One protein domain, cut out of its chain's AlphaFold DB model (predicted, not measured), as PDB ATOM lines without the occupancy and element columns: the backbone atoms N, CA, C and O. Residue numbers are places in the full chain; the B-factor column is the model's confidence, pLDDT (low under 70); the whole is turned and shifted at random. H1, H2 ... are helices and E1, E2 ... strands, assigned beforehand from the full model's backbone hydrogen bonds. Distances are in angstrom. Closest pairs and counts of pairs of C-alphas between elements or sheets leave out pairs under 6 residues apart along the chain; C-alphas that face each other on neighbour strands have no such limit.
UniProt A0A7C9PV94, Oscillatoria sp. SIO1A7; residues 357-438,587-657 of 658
ATOM      1  N   VAL A 357      24.779  52.147  86.786       90.81
ATOM      2  CA  VAL A 357      26.208  51.899  86.988       90.81
ATOM      3  C   VAL A 357      26.689  50.696  86.168       90.81
ATOM      4  O   VAL A 357      26.101  49.609  86.183       90.81
ATOM      5  N   GLN A 358      27.802  50.860  85.460       91.69
ATOM      6  CA  GLN A 358      28.540  49.816  84.761       91.69
ATOM      7  C   GLN A 358      29.796  49.436  85.548       91.69
ATOM      8  O   GLN A 358      30.790  50.158  85.555       91.69
ATOM      9  N   VAL A 359      29.792  48.243  86.140       91.81
ATOM     10  CA  VAL A 359      30.929  47.760  86.936       91.81
ATOM     11  C   VAL A 359      31.829  46.829  86.129       91.81
ATOM     12  O   VAL A 359      31.341  46.001  85.353       91.81
ATOM     13  N   GLY A 360      33.141  46.951  86.329       89.44
ATOM     14  CA  GLY A 360      34.144  45.979  85.909       89.44
ATOM     15  C   GLY A 360      34.603  45.087  87.063       89.44
ATOM     16  O   GLY A 360      34.738  45.540  88.199       89.44
ATOM     17  N   THR A 361      34.881  43.818  86.769       86.69
ATOM     18  CA  THR A 361      35.431  42.853  87.733       86.69
ATOM     19  C   THR A 361      36.519  41.984  87.098       86.69
ATOM     20  O   THR A 361      36.515  41.760  85.885       86.69
ATOM     21  N   SER A 362      37.465  41.504  87.908       80.00
ATOM     22  CA  SER A 362      38.467  40.530  87.467       80.00
ATOM     23  C   SER A 362      37.867  39.122  87.377       80.00
ATOM     24  O   SER A 362      36.700  38.884  87.697       80.00
ATOM     25  N   THR A 363      38.662  38.153  86.923       68.69
ATOM     26  CA  THR A 363      38.250  36.744  86.892       68.69
ATOM     27  C   THR A 363      38.254  36.051  88.256       68.69
ATOM     28  O   THR A 363      37.742  34.940  88.358       68.69
ATOM     29  N   SER A 364      38.784  36.704  89.290       71.31
ATOM     30  CA  SER A 364      38.966  36.148  90.633       71.31
ATOM     31  C   SER A 364      37.639  36.002  91.391       71.31
ATOM     32  O   SER A 364      36.821  36.923  91.361       71.31
ATOM     33  N   GLU A 365      37.420  34.900  92.123       68.81
ATOM     34  CA  GLU A 365      36.118  34.675  92.775       68.81
ATOM     35  C   GLU A 365      35.841  35.675  93.904       68.81
ATOM     36  O   GLU A 365      34.711  36.141  94.047       68.81
ATOM     37  N   TYR A 366      36.868  36.080  94.659       77.62
ATOM     38  CA  TYR A 366      36.719  37.060  95.743       77.62
ATOM     39  C   TYR A 366      36.163  38.396  95.239       77.62
ATOM     40  O   TYR A 366      35.473  39.109  95.969       77.62
ATOM     41  N   ALA A 367      36.414  38.725  93.967       82.50
ATOM     42  CA  ALA A 367      35.901  39.939  93.362       82.50
ATOM     43  C   ALA A 367      34.389  39.902  93.152       82.50
ATOM     44  O   ALA A 367      33.745  40.944  93.254       82.50
ATOM     45  N   ALA A 368      33.807  38.724  92.914       80.38
ATOM     46  CA  ALA A 368      32.362  38.578  92.792       80.38
ATOM     47  C   ALA A 368      31.655  38.832  94.134       80.38
ATOM     48  O   ALA A 368      30.660  39.552  94.161       80.38
ATOM     49  N   VAL A 369      32.204  38.313  95.236       83.00
ATOM     50  CA  VAL A 369      31.656  38.493  96.594       83.00
ATOM     51  C   VAL A 369      31.708  39.963  97.015       83.00
ATOM     52  O   VAL A 369      30.683  40.537  97.385       83.00
ATOM     53  N   ILE A 370      32.882  40.599  96.895       89.50
ATOM     54  CA  ILE A 370      33.062  42.029  97.202       89.50
ATOM     55  C   ILE A 370      32.094  42.877  96.373       89.50
ATOM     56  O   ILE A 370      31.447  43.789  96.890       89.50
ATOM     57  N   LEU A 371      31.960  42.554  95.084       90.12
ATOM     58  CA  LEU A 371      31.068  43.270  94.190       90.12
ATOM     59  C   LEU A 371      29.601  43.172  94.625       90.12
ATOM     60  O   LEU A 371      28.899  44.174  94.540       90.12
ATOM     61  N   GLN A 372      29.118  42.017  95.094       90.94
ATOM     62  CA  GLN A 372      27.716  41.902  95.515       90.94
ATOM     63  C   GLN A 372      27.397  42.765  96.739       90.94
ATOM     64  O   GLN A 372      26.352  43.410  96.745       90.94
ATOM     65  N   ILE A 373      28.303  42.861  97.717       92.12
ATOM     66  CA  ILE A 373      28.119  43.754  98.877       92.12
ATOM     67  C   ILE A 373      28.007  45.213  98.416       92.12
ATOM     68  O   ILE A 373      27.092  45.931  98.823       92.12
ATOM     69  N   LEU A 374      28.892  45.642  97.510       93.12
ATOM     70  CA  LEU A 374      28.838  46.991  96.940       93.12
ATOM     71  C   LEU A 374      27.557  47.237  96.145       93.12
ATOM     72  O   LEU A 374      26.973  48.315  96.244       93.12
ATOM     73  N   LYS A 375      27.110  46.245  95.367       93.00
ATOM     74  CA  LYS A 375      25.867  46.333  94.602       93.00
ATOM     75  C   LYS A 375      24.656  46.497  95.507       93.00
ATOM     76  O   LYS A 375      23.856  47.378  95.233       93.00
ATOM     77  N   ILE A 376      24.541  45.708  96.576       93.88
ATOM     78  CA  ILE A 376      23.421  45.813  97.523       93.88
ATOM     79  C   ILE A 376      23.377  47.213  98.146       93.88
ATOM     80  O   ILE A 376      22.314  47.827  98.196       93.88
ATOM     81  N   GLY A 377      24.526  47.754  98.564       94.06
ATOM     82  CA  GLY A 377      24.561  49.088  99.168       94.06
ATOM     83  C   GLY A 377      24.221  50.206  98.186       94.06
ATOM     84  O   GLY A 377      23.437  51.095  98.501       94.06
ATOM     85  N   LEU A 378      24.732  50.133  96.958       93.81
ATOM     86  CA  LEU A 378      24.363  51.079  95.904       93.81
ATOM     87  C   LEU A 378      22.887  50.941  95.484       93.81
ATOM     88  O   LEU A 378      22.230  51.952  95.261       93.81
ATOM     89  N   GLU A 379      22.329  49.732  95.427       94.19
ATOM     90  CA  GLU A 379      20.891  49.514  95.199       94.19
ATOM     91  C   GLU A 379      20.048  50.184  96.303       94.19
ATOM     92  O   GLU A 379      19.035  50.820  96.010       94.19
ATOM     93  N   GLU A 380      20.493  50.135  97.564       93.56
ATOM     94  CA  GLU A 380      19.834  50.816  98.692       93.56
ATOM     95  C   GLU A 380      19.978  52.352  98.654       93.56
ATOM     96  O   GLU A 380      19.135  53.086  99.189       93.56
ATOM     97  N   LEU A 381      21.011  52.853  97.977       92.81
ATOM     98  CA  LEU A 381      21.178  54.267  97.632       92.81
ATOM     99  C   LEU A 381      20.424  54.662  96.346       92.81
ATOM    100  O   LEU A 381      20.469  55.819  95.947       92.81
ATOM    101  N   GLY A 382      19.704  53.730  95.711       91.69
ATOM    102  CA  GLY A 382      18.848  53.998  94.553       91.69
ATOM    103  C   GLY A 382      19.531  53.868  93.190       91.69
ATOM    104  O   GLY A 382      18.970  54.325  92.193       91.69
ATOM    105  N   TYR A 383      20.712  53.254  93.115       92.62
ATOM    106  CA  TYR A 383      21.421  53.009  91.857       92.62
ATOM    107  C   TYR A 383      20.944  51.718  91.188       92.62
ATOM    108  O   TYR A 383      20.638  50.721  91.842       92.62
ATOM    109  N   GLU A 384      20.943  51.715  89.857       92.12
ATOM    110  CA  GLU A 384      20.687  50.520  89.050       92.12
ATOM    111  C   GLU A 384      21.985  50.015  88.417       92.12
ATOM    112  O   GLU A 384      22.964  50.751  88.312       92.12
ATOM    113  N   PHE A 385      22.013  48.763  87.953       88.62
ATOM    114  CA  PHE A 385      23.229  48.151  87.416       88.62
ATOM    115  C   PHE A 385      23.039  47.539  86.038       88.62
ATOM    116  O   PHE A 385      22.100  46.782  85.790       88.62
ATOM    117  N   LYS A 386      24.030  47.757  85.173       87.62
ATOM    118  CA  LYS A 386      24.267  46.882  84.020       87.62
ATOM    119  C   LYS A 386      24.942  45.580  84.479       87.62
ATOM    120  O   LYS A 386      25.603  45.570  85.524       87.62
ATOM    121  N   PRO A 387      24.838  44.485  83.701       82.50
ATOM    122  CA  PRO A 387      25.622  43.280  83.948       82.50
ATOM    123  C   PRO A 387      27.121  43.607  84.113       82.50
ATOM    124  O   PRO A 387      27.668  44.364  83.298       82.50
ATOM    125  N   PRO A 388      27.795  43.085  85.158       86.00
ATOM    126  CA  PRO A 388      29.219  43.324  85.362       86.00
ATOM    127  C   PRO A 388      30.059  42.809  84.194       86.00
ATOM    128  O   PRO A 388      29.839  41.706  83.692       86.00
ATOM    129  N   LYS A 389      31.069  43.583  83.797       85.19
ATOM    130  CA  LYS A 389      32.004  43.208  82.732       85.19
ATOM    131  C   LYS A 389      33.241  42.550  83.325       85.19
ATOM    132  O   LYS A 389      33.996  43.186  84.057       85.19
ATOM    133  N   GLN A 390      33.450  41.281  82.993       82.38
ATOM    134  CA  GLN A 390      34.618  40.523  83.433       82.38
ATOM    135  C   GLN A 390      35.787  40.737  82.466       82.38
ATOM    136  O   GLN A 390      35.653  40.482  81.270       82.38
ATOM    137  N   LEU A 391      36.914  41.233  82.973       80.31
ATOM    138  CA  LEU A 391      38.029  41.724  82.160       80.31
ATOM    139  C   LEU A 391      39.384  41.371  82.780       80.31
ATOM    140  O   LEU A 391      39.490  41.109  83.978       80.31
ATOM    141  N   SER A 392      40.442  41.421  81.967       77.94
ATOM    142  CA  SER A 392      41.814  41.431  82.483       77.94
ATOM    143  C   SER A 392      42.098  42.723  83.262       77.94
ATOM    144  O   SER A 392      41.526  43.773  82.962       77.94
ATOM    145  N   VAL A 393      43.018  42.673  84.233       81.50
ATOM    146  CA  VAL A 393      43.387  43.847  85.050       81.50
ATOM    147  C   VAL A 393      43.746  45.070  84.190       81.50
ATOM    148  O   VAL A 393      43.156  46.125  84.419       81.50
ATOM    149  N   PRO A 394      44.599  44.975  83.148       80.44
ATOM    150  CA  PRO A 394      44.894  46.132  82.300       80.44
ATOM    151  C   PRO A 394      43.650  46.716  81.610       80.44
ATOM    152  O   PRO A 394      43.514  47.935  81.512       80.44
ATOM    153  N   ALA A 395      42.722  45.862  81.159       81.12
ATOM    154  CA  ALA A 395      41.490  46.296  80.507       81.12
ATOM    155  C   ALA A 395      40.500  46.956  81.484       81.12
ATOM    156  O   ALA A 395      39.753  47.838  81.066       81.12
ATOM    157  N   LEU A 396      40.518  46.586  82.771       88.12
ATOM    158  CA  LEU A 396      39.720  47.239  83.818       88.12
ATOM    159  C   LEU A 396      40.170  48.687  84.030       88.12
ATOM    160  O   LEU A 396      39.345  49.590  83.943       88.12
ATOM    161  N   TYR A 397      41.475  48.923  84.203       89.25
ATOM    162  CA  TYR A 397      42.010  50.286  84.329       89.25
ATOM    163  C   TYR A 397      41.714  51.138  83.102       89.25
ATOM    164  O   TYR A 397      41.262  52.275  83.230       89.25
ATOM    165  N   LEU A 398      41.940  50.576  81.912       84.88
ATOM    166  CA  LEU A 398      41.668  51.275  80.666       84.88
ATOM    167  C   LEU A 398      40.176  51.609  80.519       84.88
ATOM    168  O   LEU A 398      39.829  52.725  80.139       84.88
ATOM    169  N   GLY A 399      39.296  50.657  80.838       86.44
ATOM    170  CA  GLY A 399      37.848  50.830  80.779       86.44
ATOM    171  C   GLY A 399      37.338  51.917  81.717       86.44
ATOM    172  O   GLY A 399      36.562  52.770  81.290       86.44
ATOM    173  N   THR A 400      37.814  51.921  82.964       91.31
ATOM    174  CA  THR A 400      37.466  52.949  83.955       91.31
ATOM    175  C   THR A 400      38.004  54.322  83.552       91.31
ATOM    176  O   THR A 400      37.288  55.319  83.624       91.31
ATOM    177  N   ASN A 401      39.233  54.382  83.031       88.81
ATOM    178  CA  ASN A 401      39.817  55.611  82.492       88.81
ATOM    179  C   ASN A 401      39.004  56.189  81.327       88.81
ATOM    180  O   ASN A 401      38.797  57.396  81.255       88.81
ATOM    181  N   ASN A 402      38.543  55.334  80.416       84.25
ATOM    182  CA  ASN A 402      37.851  55.749  79.198       84.25
ATOM    183  C   ASN A 402      36.361  56.071  79.394       84.25
ATOM    184  O   ASN A 402      35.712  56.433  78.402       84.25
ATOM    185  N   GLY A 403      35.829  55.891  80.611       85.81
ATOM    186  CA  GLY A 403      34.403  56.023  80.936       85.81
ATOM    187  C   GLY A 403      33.536  54.865  80.422       85.81
ATOM    188  O   GLY A 403      32.315  54.961  80.404       85.81
ATOM    189  N   ASP A 404      34.148  53.763  79.973       86.00
ATOM    190  CA  ASP A 404      33.419  52.557  79.558       86.00
ATOM    191  C   ASP A 404      32.958  51.717  80.770       86.00
ATOM    192  O   ASP A 404      32.078  50.858  80.632       86.00
ATOM    193  N   LEU A 405      33.586  51.947  81.930       91.75
ATOM    194  CA  LEU A 405      33.248  51.419  83.252       91.75
ATOM    195  C   LEU A 405      33.186  52.587  84.243       91.75
ATOM    196  O   LEU A 405      34.077  53.435  84.244       91.75
ATOM    197  N   ASP A 406      32.196  52.584  85.128       93.88
ATOM    198  CA  ASP A 406      32.076  53.584  86.193       93.88
ATOM    199  C   ASP A 406      33.001  53.252  87.368       93.88
ATOM    200  O   ASP A 406      33.638  54.136  87.940       93.88
ATOM    201  N   LEU A 407      33.129  51.958  87.693       92.56
ATOM    202  CA  LEU A 407      34.007  51.481  88.759       92.56
ATOM    203  C   LEU A 407      34.601  50.093  88.489       92.56
ATOM    204  O   LEU A 407      34.012  49.254  87.805       92.56
ATOM    205  N   TYR A 408      35.763  49.851  89.085       92.56
ATOM    206  CA  TYR A 408      36.430  48.565  89.228       92.56
ATOM    207  C   TYR A 408      36.656  48.298  90.722       92.56
ATOM    208  O   TYR A 408      37.432  48.980  91.390       92.56
ATOM    209  N   ALA A 409      35.947  47.296  91.246       85.06
ATOM    210  CA  ALA A 409      35.783  47.086  92.684       85.06
ATOM    211  C   ALA A 409      36.958  46.393  93.396       85.06
ATOM    212  O   ALA A 409      36.991  46.392  94.619       85.06
ATOM    213  N   THR A 410      37.898  45.765  92.684       89.06
ATOM    214  CA  THR A 410      38.939  44.928  93.315       89.06
ATOM    215  C   THR A 410      40.354  45.294  92.911       89.06
ATOM    216  O   THR A 410      41.193  44.437  92.622       89.06
ATOM    217  N   SER A 411      40.631  46.591  92.899       91.88
ATOM    218  CA  SER A 411      41.944  47.107  92.559       91.88
ATOM    219  C   SER A 411      42.929  46.967  93.725       91.88
ATOM    220  O   SER A 411      42.742  47.597  94.761       91.88
ATOM    221  N   TRP A 412      44.020  46.229  93.534       91.12
ATOM    222  CA  TRP A 412      45.125  46.158  94.495       91.12
ATOM    223  C   TRP A 412      45.995  47.413  94.410       91.12
ATOM    224  O   TRP A 412      46.519  47.732  93.343       91.12
ATOM    225  N   GLU A 413      46.156  48.148  95.505       91.00
ATOM    226  CA  GLU A 413      46.804  49.462  95.477       91.00
ATOM    227  C   GLU A 413      48.284  49.392  95.082       91.00
ATOM    228  O   GLU A 413      48.731  50.134  94.198       91.00
ATOM    229  N   ASN A 414      49.045  48.506  95.721       89.25
ATOM    230  CA  ASN A 414      50.472  48.375  95.465       89.25
ATOM    231  C   ASN A 414      50.730  47.500  94.241       89.25
ATOM    232  O   ASN A 414      51.486  47.907  93.356       89.25
ATOM    233  N   MET A 415      50.058  46.353  94.118       85.50
ATOM    234  CA  MET A 415      50.264  45.469  92.967       85.50
ATOM    235  C   MET A 415      49.857  46.097  91.649       85.50
ATOM    236  O   MET A 415      50.537  45.907  90.646       85.50
ATOM    237  N   HIS A 416      48.790  46.885  91.603       87.94
ATOM    238  CA  HIS A 416      48.373  47.514  90.355       87.94
ATOM    239  C   HIS A 416      48.888  48.951  90.209       87.94
ATOM    240  O   HIS A 416      48.458  49.679  89.311       87.94
ATOM    241  N   ARG A 417      49.853  49.366  91.045       86.00
ATOM    242  CA  ARG A 417      50.426  50.720  91.031       86.00
ATOM    243  C   ARG A 417      50.889  51.135  89.638       86.00
ATOM    244  O   ARG A 417      50.612  52.254  89.221       86.00
ATOM    245  N   SER A 418      51.543  50.240  88.898       81.38
ATOM    246  CA  SER A 418      52.018  50.540  87.540       81.38
ATOM    247  C   SER A 418      50.879  50.869  86.564       81.38
ATOM    248  O   SER A 418      51.022  51.798  85.774       81.38
ATOM    249  N   PHE A 419      49.736  50.180  86.658       83.94
ATOM    250  CA  PHE A 419      48.547  50.472  85.852       83.94
ATOM    251  C   PHE A 419      47.889  51.781  86.285       83.94
ATOM    252  O   PHE A 419      47.549  52.605  85.442       83.94
ATOM    253  N   TYR A 420      47.777  52.024  87.592       86.44
ATOM    254  CA  TYR A 420      47.215  53.273  88.103       86.44
ATOM    255  C   TYR A 420      48.031  54.495  87.663       86.44
ATOM    256  O   TYR A 420      47.465  55.480  87.200       86.44
ATOM    257  N   GLN A 421      49.364  54.427  87.740       84.19
ATOM    258  CA  GLN A 421      50.244  55.546  87.377       84.19
ATOM    259  C   GLN A 421      50.161  55.933  85.894       84.19
ATOM    260  O   GLN A 421      50.386  57.098  85.570       84.19
ATOM    261  N   GLN A 422      49.802  54.999  85.003       80.00
ATOM    262  CA  GLN A 422      49.586  55.305  83.582       80.00
ATOM    263  C   GLN A 422      48.436  56.297  83.373       80.00
ATOM    264  O   GLN A 422      48.522  57.151  82.496       80.00
ATOM    265  N   TYR A 423      47.388  56.220  84.198       81.44
ATOM    266  CA  TYR A 423      46.165  57.015  84.035       81.44
ATOM    267  C   TYR A 423      46.015  58.125  85.081       81.44
ATOM    268  O   TYR A 423      45.338  59.120  84.834       81.44
ATOM    269  N   LYS A 424      46.702  58.017  86.227       77.31
ATOM    270  CA  LYS A 424      46.643  58.990  87.327       77.31
ATOM    271  C   LYS A 424      46.935  60.419  86.866       77.31
ATOM    272  O   LYS A 424      46.248  61.349  87.277       77.31
ATOM    273  N   ASN A 425      47.938  60.600  86.005       71.00
ATOM    274  CA  ASN A 425      48.350  61.928  85.537       71.00
ATOM    275  C   ASN A 425      47.321  62.587  84.608       71.00
ATOM    276  O   ASN A 425      47.312  63.810  84.497       71.00
ATOM    277  N   ASN A 426      46.435  61.802  83.989       74.75
ATOM    278  CA  ASN A 426      45.336  62.325  83.180       74.75
ATOM    279  C   ASN A 426      44.167  62.815  84.053       74.75
ATOM    280  O   ASN A 426      43.283  63.501  83.551       74.75
ATOM    281  N   GLY A 427      44.157  62.482  85.352       76.94
ATOM    282  CA  GLY A 427      43.146  62.926  86.313       76.94
ATOM    283  C   GLY A 427      41.759  62.302  86.128       76.94
ATOM    284  O   GLY A 427      40.814  62.761  86.752       76.94
ATOM    285  N   THR A 428      41.629  61.274  85.291       84.31
ATOM    286  CA  THR A 428      40.367  60.635  84.872       84.31
ATOM    287  C   THR A 428      39.870  59.551  85.827       84.31
ATOM    288  O   THR A 428      38.692  59.198  85.794       84.31
ATOM    289  N   VAL A 429      40.749  59.010  86.673       91.50
ATOM    290  CA  VAL A 429      40.435  57.943  87.633       91.50
ATOM    291  C   VAL A 429      40.856  58.327  89.046       91.50
ATOM    292  O   VAL A 429      41.849  59.031  89.239       91.50
ATOM    293  N   GLU A 430      40.119  57.836  90.036       92.06
ATOM    294  CA  GLU A 430      40.357  58.097  91.456       92.06
ATOM    295  C   GLU A 430      40.191  56.806  92.272       92.06
ATOM    296  O   GLU A 430      39.335  55.973  91.965       92.06
ATOM    297  N   TYR A 431      41.019  56.634  93.309       93.12
ATOM    298  CA  TYR A 431      40.824  55.575  94.296       93.12
ATOM    299  C   TYR A 431      39.922  56.030  95.436       93.12
ATOM    300  O   TYR A 431      40.164  57.072  96.044       93.12
ATOM    301  N   SER A 432      38.977  55.173  95.809       90.56
ATOM    302  CA  SER A 432      38.102  55.356  96.966       90.56
ATOM    303  C   SER A 432      38.146  54.130  97.879       90.56
ATOM    304  O   SER A 432      38.285  52.996  97.414       90.56
ATOM    305  N   GLY A 433      38.042  54.384  99.185       83.44
ATOM    306  CA  GLY A 433      37.929  53.349 100.215       83.44
ATOM    307  C   GLY A 433      39.177  52.507 100.470       83.44
ATOM    308  O   GLY A 433      40.145  52.529  99.702       83.44
ATOM    309  N   ASN A 434      39.100  51.741 101.559       90.38
ATOM    310  CA  ASN A 434      39.947  50.590 101.874       90.38
ATOM    311  C   ASN A 434      39.011  49.386 102.044       90.38
ATOM    312  O   ASN A 434      38.617  49.055 103.162       90.38
ATOM    313  N   LEU A 435      38.611  48.769 100.930       90.94
ATOM    314  CA  LEU A 435      37.627  47.687 100.958       90.94
ATOM    315  C   LEU A 435      38.124  46.479 101.728       90.94
ATOM    316  O   LEU A 435      37.362  45.882 102.470       90.94
ATOM    317  N   VAL A 436      39.380  46.101 101.512       91.50
ATOM    318  CA  VAL A 436      40.002  44.965 102.187       91.50
ATOM    319  C   VAL A 436      41.389  45.398 102.595       91.50
ATOM    320  O   VAL A 436      42.166  45.859 101.759       91.50
ATOM    321  N   GLU A 437      41.693  45.252 103.874       90.62
ATOM    322  CA  GLU A 437      43.017  45.523 104.418       90.62
ATOM    323  C   GLU A 437      43.771  44.217 104.662       90.62
ATOM    324  O   GLU A 437      43.172  43.143 104.747       90.62
ATOM    325  N   ASN A 438      45.094  44.318 104.797       87.56
ATOM    326  CA  ASN A 438      45.982  43.191 105.087       87.56
ATOM    327  C   ASN A 438      45.950  42.092 104.018       87.56
ATOM    328  O   ASN A 438      46.035  40.906 104.335       87.56
ATOM    329  N   ARG A 587      41.098  48.332  96.902       93.75
ATOM    330  CA  ARG A 587      40.403  49.619  96.795       93.75
ATOM    331  C   ARG A 587      39.453  49.620  95.604       93.75
ATOM    332  O   ARG A 587      39.569  48.792  94.697       93.75
ATOM    333  N   ILE A 588      38.546  50.592  95.590       94.31
ATOM    334  CA  ILE A 588      37.685  50.861  94.439       94.31
ATOM    335  C   ILE A 588      38.409  51.855  93.542       94.31
ATOM    336  O   ILE A 588      38.776  52.940  93.992       94.31
ATOM    337  N   LEU A 589      38.614  51.493  92.278       94.81
ATOM    338  CA  LEU A 589      39.014  52.433  91.236       94.81
ATOM    339  C   LEU A 589      37.752  52.937  90.541       94.81
ATOM    340  O   LEU A 589      37.031  52.135  89.955       94.81
ATOM    341  N   SER A 590      37.517  54.241  90.541       94.94
ATOM    342  CA  SER A 590      36.336  54.831  89.910       94.94
ATOM    343  C   SER A 590      36.718  55.841  88.844       94.94
ATOM    344  O   SER A 590      37.770  56.483  88.916       94.94
ATOM    345  N   ASN A 591      35.845  55.995  87.851       93.81
ATOM    346  CA  ASN A 591      35.913  57.116  86.934       93.81
ATOM    347  C   ASN A 591      35.593  58.407  87.705       93.81
ATOM    348  O   ASN A 591      34.662  58.454  88.512       93.81
ATOM    349  N   ARG A 592      36.382  59.456  87.477       91.56
ATOM    350  CA  ARG A 592      36.248  60.705  88.226       91.56
ATOM    351  C   ARG A 592      34.942  61.438  87.922       91.56
ATOM    352  O   ARG A 592      34.316  61.925  88.854       91.56
ATOM    353  N   GLU A 593      34.508  61.472  86.662       90.75
ATOM    354  CA  GLU A 593      33.237  62.106  86.281       90.75
ATOM    355  C   GLU A 593      32.058  61.402  86.963       90.75
ATOM    356  O   GLU A 593      31.139  62.060  87.449       90.75
ATOM    357  N   PHE A 594      32.118  60.069  87.079       91.88
ATOM    358  CA  PHE A 594      31.130  59.299  87.834       91.88
ATOM    359  C   PHE A 594      31.104  59.700  89.315       91.88
ATOM    360  O   PHE A 594      30.028  59.959  89.845       91.88
ATOM    361  N   LEU A 595      32.259  59.786  89.987       91.81
ATOM    362  CA  LEU A 595      32.305  60.181  91.401       91.81
ATOM    363  C   LEU A 595      31.830  61.619  91.634       91.81
ATOM    364  O   LEU A 595      31.153  61.882  92.624       91.81
ATOM    365  N   GLU A 596      32.182  62.547  90.741       91.38
ATOM    366  CA  GLU A 596      31.764  63.950  90.832       91.38
ATOM    367  C   GLU A 596      30.249  64.110  90.637       91.38
ATOM    368  O   GLU A 596      29.633  64.947  91.292       91.38
ATOM    369  N   ALA A 597      29.638  63.280  89.787       91.81
ATOM    370  CA  ALA A 597      28.191  63.256  89.590       91.81
ATOM    371  C   ALA A 597      27.424  62.508  90.700       91.81
ATOM    372  O   ALA A 597      26.215  62.690  90.814       91.81
ATOM    373  N   ASN A 598      28.099  61.668  91.493       93.19
ATOM    374  CA  ASN A 598      27.473  60.746  92.448       93.19
ATOM    375  C   ASN A 598      28.175  60.794  93.826       93.19
ATOM    376  O   ASN A 598      28.841  59.827  94.223       93.19
ATOM    377  N   PRO A 599      28.042  61.904  94.581       93.56
ATOM    378  CA  PRO A 599      28.740  62.089  95.854       93.56
ATOM    379  C   PRO A 599      28.324  61.068  96.925       93.56
ATOM    380  O   PRO A 599      29.185  60.599  97.671       93.56
ATOM    381  N   SER A 600      27.059  60.630  96.947       93.94
ATOM    382  CA  SER A 600      26.584  59.559  97.836       93.94
ATOM    383  C   SER A 600      27.311  58.237  97.580       93.94
ATOM    384  O   SER A 600      27.776  57.586  98.516       93.94
ATOM    385  N   ALA A 601      27.489  57.856  96.308       93.88
ATOM    386  CA  ALA A 601      28.251  56.661  95.946       93.88
ATOM    387  C   ALA A 601      29.724  56.799  96.350       93.88
ATOM    388  O   ALA A 601      30.288  55.872  96.930       93.88
ATOM    389  N   LYS A 602      30.334  57.971  96.112       94.94
ATOM    390  CA  LYS A 602      31.703  58.255  96.563       94.94
ATOM    391  C   LYS A 602      31.837  58.066  98.072       94.94
ATOM    392  O   LYS A 602      32.747  57.364  98.513       94.94
ATOM    393  N   ARG A 603      30.924  58.648  98.857       96.06
ATOM    394  CA  ARG A 603      30.976  58.547 100.316       96.06
ATOM    395  C   ARG A 603      30.787  57.110 100.783       96.06
ATOM    396  O   ARG A 603      31.550  56.648 101.623       96.06
ATOM    397  N   PHE A 604      29.851  56.376 100.189       95.94
ATOM    398  CA  PHE A 604      29.682  54.950 100.460       95.94
ATOM    399  C   PHE A 604      30.980  54.168 100.215       95.94
ATOM    400  O   PHE A 604      31.433  53.433 101.090       95.94
ATOM    401  N   PHE A 605      31.644  54.381  99.077       95.19
ATOM    402  CA  PHE A 605      32.912  53.718  98.759       95.19
ATOM    403  C   PHE A 605      34.023  54.016  99.762       95.19
ATOM    404  O   PHE A 605      34.844  53.145 100.027       95.19
ATOM    405  N   GLU A 606      34.070  55.225 100.316       95.12
ATOM    406  CA  GLU A 606      35.040  55.603 101.348       95.12
ATOM    407  C   GLU A 606      34.809  54.887 102.686       95.12
ATOM    408  O   GLU A 606      35.766  54.703 103.438       95.12
ATOM    409  N   LEU A 607      33.565  54.493 102.972       95.19
ATOM    410  CA  LEU A 607      33.145  53.909 104.246       95.19
ATOM    411  C   LEU A 607      33.204  52.379 104.268       95.19
ATOM    412  O   LEU A 607      33.482  51.797 105.318       95.19
ATOM    413  N   VAL A 608      32.935  51.723 103.134       94.62
ATOM    414  CA  VAL A 608      32.864  50.256 103.067       94.62
ATOM    415  C   VAL A 608      34.217  49.627 103.399       94.62
ATOM    416  O   VAL A 608      35.232  49.902 102.757       94.62
ATOM    417  N   ASN A 609      34.193  48.706 104.360       93.81
ATOM    418  CA  ASN A 609      35.326  47.876 104.750       93.81
ATOM    419  C   ASN A 609      34.844  46.451 105.055       93.81
ATOM    420  O   ASN A 609      34.000  46.243 105.923       93.81
ATOM    421  N   ILE A 610      35.365  45.475 104.320       92.31
ATOM    422  CA  ILE A 610      34.975  44.070 104.382       92.31
ATOM    423  C   ILE A 610      36.143  43.278 104.991       92.31
ATOM    424  O   ILE A 610      37.249  43.298 104.438       92.31
ATOM    425  N   PRO A 611      35.924  42.542 106.095       90.94
ATOM    426  CA  PRO A 611      36.966  41.729 106.711       90.94
ATOM    427  C   PRO A 611      37.528  40.670 105.753       90.94
ATOM    428  O   PRO A 611      36.775  39.939 105.105       90.94
ATOM    429  N   ILE A 612      38.856  40.537 105.709       87.12
ATOM    430  CA  ILE A 612      39.528  39.551 104.847       87.12
ATOM    431  C   ILE A 612      39.149  38.107 105.205       87.12
ATOM    432  O   ILE A 612      39.006  37.275 104.311       87.12
ATOM    433  N   ASP A 613      38.905  37.823 106.488       85.06
ATOM    434  CA  ASP A 613      38.493  36.497 106.967       85.06
ATOM    435  C   ASP A 613      37.133  36.083 106.407       85.06
ATOM    436  O   ASP A 613      36.953  34.937 105.998       85.06
ATOM    437  N   TYR A 614      36.197  37.032 106.308       87.94
ATOM    438  CA  TYR A 614      34.918  36.784 105.655       87.94
ATOM    439  C   TYR A 614      35.125  36.441 104.179       87.94
ATOM    440  O   TYR A 614      34.570  35.462 103.692       87.94
ATOM    441  N   ILE A 615      35.964  37.200 103.470       88.25
ATOM    442  CA  ILE A 615      36.232  36.945 102.052       88.25
ATOM    443  C   ILE A 615      36.841  35.554 101.861       88.25
ATOM    444  O   ILE A 615      36.395  34.823 100.980       88.25
ATOM    445  N   ASN A 616      37.814  35.171 102.690       83.44
ATOM    446  CA  ASN A 616      38.438  33.848 102.643       83.44
ATOM    447  C   ASN A 616      37.417  32.723 102.874       83.44
ATOM    448  O   ASN A 616      37.408  31.745 102.127       83.44
ATOM    449  N   GLU A 617      36.518  32.881 103.847       83.56
ATOM    450  CA  GLU A 617      35.448  31.910 104.092       83.56
ATOM    451  C   GLU A 617      34.491  31.801 102.898       83.56
ATOM    452  O   GLU A 617      34.127  30.702 102.485       83.56
ATOM    453  N   GLN A 618      34.158  32.920 102.253       85.62
ATOM    454  CA  GLN A 618      33.348  32.888 101.036       85.62
ATOM    455  C   GLN A 618      34.063  32.198  99.871       85.62
ATOM    456  O   GLN A 618      33.435  31.470  99.107       85.62
ATOM    457  N   GLN A 619      35.385  32.352  99.743       82.00
ATOM    458  CA  GLN A 619      36.146  31.572  98.760       82.00
ATOM    459  C   GLN A 619      36.063  30.069  99.030       82.00
ATOM    460  O   GLN A 619      36.012  29.291  98.080       82.00
ATOM    461  N   ARG A 620      36.027  29.649 100.302       79.88
ATOM    462  CA  ARG A 620      35.835  28.242 100.671       79.88
ATOM    463  C   ARG A 620      34.465  27.727 100.223       79.88
ATOM    464  O   ARG A 620      34.416  26.680  99.591       79.88
ATOM    465  N   LEU A 621      33.386  28.461 100.499       83.88
ATOM    466  CA  LEU A 621      32.022  28.067 100.106       83.88
ATOM    467  C   LEU A 621      31.868  27.966  98.583       83.88
ATOM    468  O   LEU A 621      31.350  26.973  98.075       83.88
ATOM    469  N   VAL A 622      32.402  28.947  97.851       80.25
ATOM    470  CA  VAL A 622      32.441  28.924  96.381       80.25
ATOM    471  C   VAL A 622      33.222  27.709  95.876       80.25
ATOM    472  O   VAL A 622      32.751  26.996  94.995       80.25
ATOM    473  N   TYR A 623      34.387  27.422  96.462       74.88
ATOM    474  CA  TYR A 623      35.184  26.242  96.114       74.88
ATOM    475  C   TYR A 623      34.460  24.917  96.417       74.88
ATOM    476  O   TYR A 623      34.644  23.928  95.710       74.88
ATOM    477  N   GLU A 624      33.617  24.884  97.448       78.12
ATOM    478  CA  GLU A 624      32.812  23.715  97.826       78.12
ATOM    479  C   GLU A 624      31.537  23.534  96.983       78.12
ATOM    480  O   GLU A 624      30.849  22.522  97.137       78.12
ATOM    481  N   GLY A 625      31.264  24.452  96.051       78.19
ATOM    482  CA  GLY A 625      30.196  24.335  95.056       78.19
ATOM    483  C   GLY A 625      29.082  25.375  95.167       78.19
ATOM    484  O   GLY A 625      28.116  25.282  94.417       78.19
ATOM    485  N   GLU A 626      29.189  26.358  96.065       85.88
ATOM    486  CA  GLU A 626      28.255  27.493  96.145       85.88
ATOM    487  C   GLU A 626      28.711  28.639  95.219       85.88
ATOM    488  O   GLU A 626      29.052  29.733  95.673       85.88
ATOM    489  N   ASP A 627      28.810  28.370  93.912       75.94
ATOM    490  CA  ASP A 627      29.534  29.211  92.944       75.94
ATOM    491  C   ASP A 627      28.667  29.891  91.860       75.94
ATOM    492  O   ASP A 627      29.204  30.609  90.994       75.94
ATOM    493  N   ASP A 628      27.344  29.704  91.925       80.12
ATOM    494  CA  ASP A 628      26.353  30.374  91.077       80.12
ATOM    495  C   ASP A 628      26.094  31.820  91.561       80.12
ATOM    496  O   ASP A 628      26.149  32.104  92.762       80.12
ATOM    497  N   PRO A 629      25.791  32.780  90.661       80.81
ATOM    498  CA  PRO A 629      25.421  34.144  91.039       80.81
ATOM    499  C   PRO A 629      24.382  34.282  92.163       80.81
ATOM    500  O   PRO A 629      24.463  35.253  92.921       80.81
ATOM    501  N   ALA A 630      23.415  33.364  92.269       85.25
ATOM    502  CA  ALA A 630      22.412  33.386  93.334       85.25
ATOM    503  C   ALA A 630      23.018  33.085  94.714       85.25
ATOM    504  O   ALA A 630      22.677  33.760  95.685       85.25
ATOM    505  N   ASP A 631      23.951  32.135  94.792       87.50
ATOM    506  CA  ASP A 631      24.652  31.800  96.033       87.50
ATOM    507  C   ASP A 631      25.538  32.954  96.493       87.50
ATOM    508  O   ASP A 631      25.415  33.411  97.624       87.50
ATOM    509  N   ILE A 632      26.327  33.525  95.579       88.44
ATOM    510  CA  ILE A 632      27.213  34.660  95.887       88.44
ATOM    511  C   ILE A 632      26.405  35.871  96.384       88.44
ATOM    512  O   ILE A 632      26.847  36.614  97.265       88.44
ATOM    513  N   ARG A 633      25.209  36.098  95.822       90.19
ATOM    514  CA  ARG A 633      24.297  37.149  96.291       90.19
ATOM    515  C   ARG A 633      23.767  36.834  97.691       90.19
ATOM    516  O   ARG A 633      23.807  37.717  98.544       90.19
ATOM    517  N   ARG A 634      23.328  35.596  97.935       93.25
ATOM    518  CA  ARG A 634      22.855  35.144  99.250       93.25
ATOM    519  C   ARG A 634      23.936  35.300 100.321       93.25
ATOM    520  O   ARG A 634      23.646  35.832 101.383       93.25
ATOM    521  N   HIS A 635      25.182  34.924 100.030       91.69
ATOM    522  CA  HIS A 635      26.319  35.118 100.938       91.69
ATOM    523  C   HIS A 635      26.480  36.578 101.367       91.69
ATOM    524  O   HIS A 635      26.630  36.876 102.551       91.69
ATOM    525  N   ALA A 636      26.412  37.500 100.401       92.06
ATOM    526  CA  ALA A 636      26.493  38.931 100.671       92.06
ATOM    527  C   ALA A 636      25.317  39.424 101.531       92.06
ATOM    528  O   ALA A 636      25.529  40.212 102.449       92.06
ATOM    529  N   GLU A 637      24.098  38.947 101.272       93.50
ATOM    530  CA  GLU A 637      22.904  39.284 102.057       93.50
ATOM    531  C   GLU A 637      22.999  38.762 103.501       93.50
ATOM    532  O   GLU A 637      22.747  39.520 104.437       93.50
ATOM    533  N   GLU A 638      23.453  37.520 103.699       93.31
ATOM    534  CA  GLU A 638      23.693  36.929 105.023       93.31
ATOM    535  C   GLU A 638      24.768  37.703 105.804       93.31
ATOM    536  O   GLU A 638      24.632  37.946 107.007       93.31
ATOM    537  N   TRP A 639      25.840  38.141 105.138       93.81
ATOM    538  CA  TRP A 639      26.858  38.974 105.777       93.81
ATOM    539  C   TRP A 639      26.315  40.342 106.185       93.81
ATOM    540  O   TRP A 639      26.583  40.792 107.300       93.81
ATOM    541  N   ILE A 640      25.526  40.987 105.322       93.75
ATOM    542  CA  ILE A 640      24.887  42.273 105.628       93.75
ATOM    543  C   ILE A 640      23.911  42.122 106.796       93.75
ATOM    544  O   ILE A 640      23.888  42.982 107.673       93.75
ATOM    545  N   GLU A 641      23.140  41.036 106.863       94.38
ATOM    546  CA  GLU A 641      22.233  40.775 107.984       94.38
ATOM    547  C   GLU A 641      22.997  40.642 109.311       94.38
ATOM    548  O   GLU A 641      22.620  41.262 110.309       94.38
ATOM    549  N   ASN A 642      24.124  39.926 109.301       94.81
ATOM    550  CA  ASN A 642      24.988  39.764 110.471       94.81
ATOM    551  C   ASN A 642      25.750  41.046 110.864       94.81
ATOM    552  O   ASN A 642      26.166  41.175 112.014       94.81
ATOM    553  N   ASN A 643      25.909  42.004 109.944       95.31
ATOM    554  CA  ASN A 643      26.632  43.269 110.151       95.31
ATOM    555  C   ASN A 643      25.730  44.497 109.935       95.31
ATOM    556  O   ASN A 643      26.190  45.576 109.553       95.31
ATOM    557  N   ARG A 644      24.423  44.344 110.179       94.31
ATOM    558  CA  ARG A 644      23.402  45.309 109.753       94.31
ATOM    559  C   ARG A 644      23.607  46.715 110.303       94.31
ATOM    560  O   ARG A 644      23.381  47.675 109.579       94.31
ATOM    561  N   GLU A 645      24.016  46.843 111.562       95.94
ATOM    562  CA  GLU A 645      24.253  48.148 112.193       95.94
ATOM    563  C   GLU A 645      25.382  48.914 111.488       95.94
ATOM    564  O   GLU A 645      25.202  50.073 111.119       95.94
ATOM    565  N   GLN A 646      26.506  48.241 111.222       95.06
ATOM    566  CA  GLN A 646      27.637  48.815 110.495       95.06
ATOM    567  C   GLN A 646      27.237  49.190 109.064       95.06
ATOM    568  O   GLN A 646      27.487  50.311 108.626       95.06
ATOM    569  N   PHE A 647      26.579  48.269 108.357       95.75
ATOM    570  CA  PHE A 647      26.172  48.481 106.974       95.75
ATOM    571  C   PHE A 647      25.182  49.644 106.834       95.75
ATOM    572  O   PHE A 647      25.368  50.516 105.992       95.75
ATOM    573  N   GLN A 648      24.161  49.710 107.693       95.94
ATOM    574  CA  GLN A 648      23.192  50.810 107.688       95.94
ATOM    575  C   GLN A 648      23.827  52.146 108.091       95.94
ATOM    576  O   GLN A 648      23.449  53.180 107.544       95.94
ATOM    577  N   GLY A 649      24.830  52.128 108.976       96.62
ATOM    578  CA  GLY A 649      25.652  53.302 109.266       96.62
ATOM    579  C   GLY A 649      26.329  53.861 108.011       96.62
ATOM    580  O   GLY A 649      26.262  55.065 107.770       96.62
ATOM    581  N   TRP A 650      26.901  52.994 107.167       96.50
ATOM    582  CA  TRP A 650      27.492  53.412 105.891       96.50
ATOM    583  C   TRP A 650      26.473  54.031 104.936       96.50
ATOM    584  O   TRP A 650      26.770  55.037 104.296       96.50
ATOM    585  N   ILE A 651      25.280  53.440 104.831       96.62
ATOM    586  CA  ILE A 651      24.216  53.916 103.937       96.62
ATOM    587  C   ILE A 651      23.685  55.280 104.378       96.62
ATOM    588  O   ILE A 651      23.536  56.176 103.550       96.62
ATOM    589  N   GLU A 652      23.413  55.457 105.670       95.88
ATOM    590  CA  GLU A 652      22.889  56.718 106.200       95.88
ATOM    591  C   GLU A 652      23.898  57.858 106.032       95.88
ATOM    592  O   GLU A 652      23.542  58.943 105.576       95.88
ATOM    593  N   GLU A 653      25.174  57.606 106.324       96.00
ATOM    594  CA  GLU A 653      26.224  58.603 106.132       96.00
ATOM    595  C   GLU A 653      26.457  58.920 104.647       96.00
ATOM    596  O   GLU A 653      26.677  60.076 104.284       96.00
ATOM    597  N   ALA A 654      26.355  57.921 103.767       94.94
ATOM    598  CA  ALA A 654      26.440  58.130 102.328       94.94
ATOM    599  C   ALA A 654      25.307  59.020 101.793       94.94
ATOM    600  O   ALA A 654      25.575  59.908 100.989       94.94
ATOM    601  N   ARG A 655      24.064  58.846 102.266       93.31
ATOM    602  CA  ARG A 655      22.919  59.691 101.864       93.31
ATOM    603  C   ARG A 655      23.071  61.156 102.272       93.31
ATOM    604  O   ARG A 655      22.480  62.025 101.646       93.31
ATOM    605  N   GLN A 656      23.849  61.444 103.313       92.56
ATOM    606  CA  GLN A 656      24.086  62.816 103.779       92.56
ATOM    607  C   GLN A 656      25.085  63.588 102.907       92.56
ATOM    608  O   GLN A 656      25.238  64.795 103.091       92.56
ATOM    609  N   ALA A 657      25.775  62.913 101.984       87.19
ATOM    610  CA  ALA A 657      26.717  63.537 101.061       87.19
ATOM    611  C   ALA A 657      26.052  64.124  99.796       87.19
ATOM    612  O   ALA A 657      26.761  64.695  98.967       87.19
TER     613      ALA A 657
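AT A GLANCE: This is residues 357 to 438 and 587 to 657 of the 658 residues of a protein of Oscillatoria sp. SIO1A7 (UniProt A0A7C9PV94). A small, strongly twisted four-stranded sheet has helices over both faces: H2 and H3 cover one, H1 and H5 the other. The last three helices pack round H1: H7 lies across it, away from the sheet, H6 packs on its residues 365 to 370 and grazes the sheet with residues 612 to 615, and H8 reaches from the end of H7 to pack on H5. The 153 printed residues hold eight named helices and four named strands, in the order E1 H1 H2 E2 H3 E3 E4 H4 H5 H6 H7 H8. The mixed sheet has the order E1 E2 E4 E3, and the class is mixed, helices and strands. The whole is compact, with a radius of gyration of the C-alphas of 14.7 A and spans of 41 by 35 by 30 A.

IN THESE COORDINATES: The strands are E1, residues 359 to 361, E2, 407 to 412, E4, 587 to 591, and E3, 429 to 438, 23.5 A long, which bends by 64 degrees at residue 435. C-alpha 359 is at (30.929, 47.760, 86.936). The helices are H1, residues 365 to 380, 23.7 A, H2, 393 to 401, H3, 417 to 424, H4, 592 to 597, H5, 599 to 607, H6, 612 to 623, 16.5 A, H7, 629 to 642, 20.2 A, and H8, 644 to 655, 16.4 A, ending at C-alpha 655 (22.919, 59.691, 101.864).

HOW THE PARTS SIT: E1 and E2 are parallel, with N 360 and O 407 2.9 A apart. E4 is antiparallel to E2, with N 408 and O 589 at 2.8 A, and to E3, with N 430 and O 590 at 2.9 A. E1, H1, H2 and E2 form a strand-helix-strand unit, two parallel neighbour strands with helices between; E2, H3 and E3 form a split one, with E4 between its strands and a right-handed crossover. Three layers result from helices on both faces: H1, H4 and H5 on one, H2 and H3 on the other. H5 runs along E3, at 9 degrees on the local plane. H2 and H3 touch at Asn 401 and Tyr 423, C-alphas 6.7 A apart. H1, the hub, touches H7 at Ile 373 and Ala 636, 5.4 A between C-alphas, touches H6 with residues 365 to 370 alone, closest C-alphas Tyr 366 and Gln 619 at 6.3 A, and only just touches H8, with 3 pairs of C-alphas within 8 A, the closest those of Gly 377 and Ile 651. H8 touches H5, with the C-alphas of Ser 600 and Ala 654 4.7 A apart. H6 only grazes the sheet; H7 and H8 are not on it. Every O i to N i+4 pair is within hydrogen-bond range in H2, H4, H5, H6, H7 and H8, against 11 of 12 in H1 and 2 of 4 in H3.

THE WHOLE: The C-alphas farthest apart, of Asn 426 and Glu 624, are 43.2 A apart. Residues 439 to 586 are not printed, and C-alphas 438 and 587 are 11.9 A apart across the cut. The link from H1 to H2 is long. The mean pLDDT of the printed part is 88.5, with residues 363 and 365 under 70.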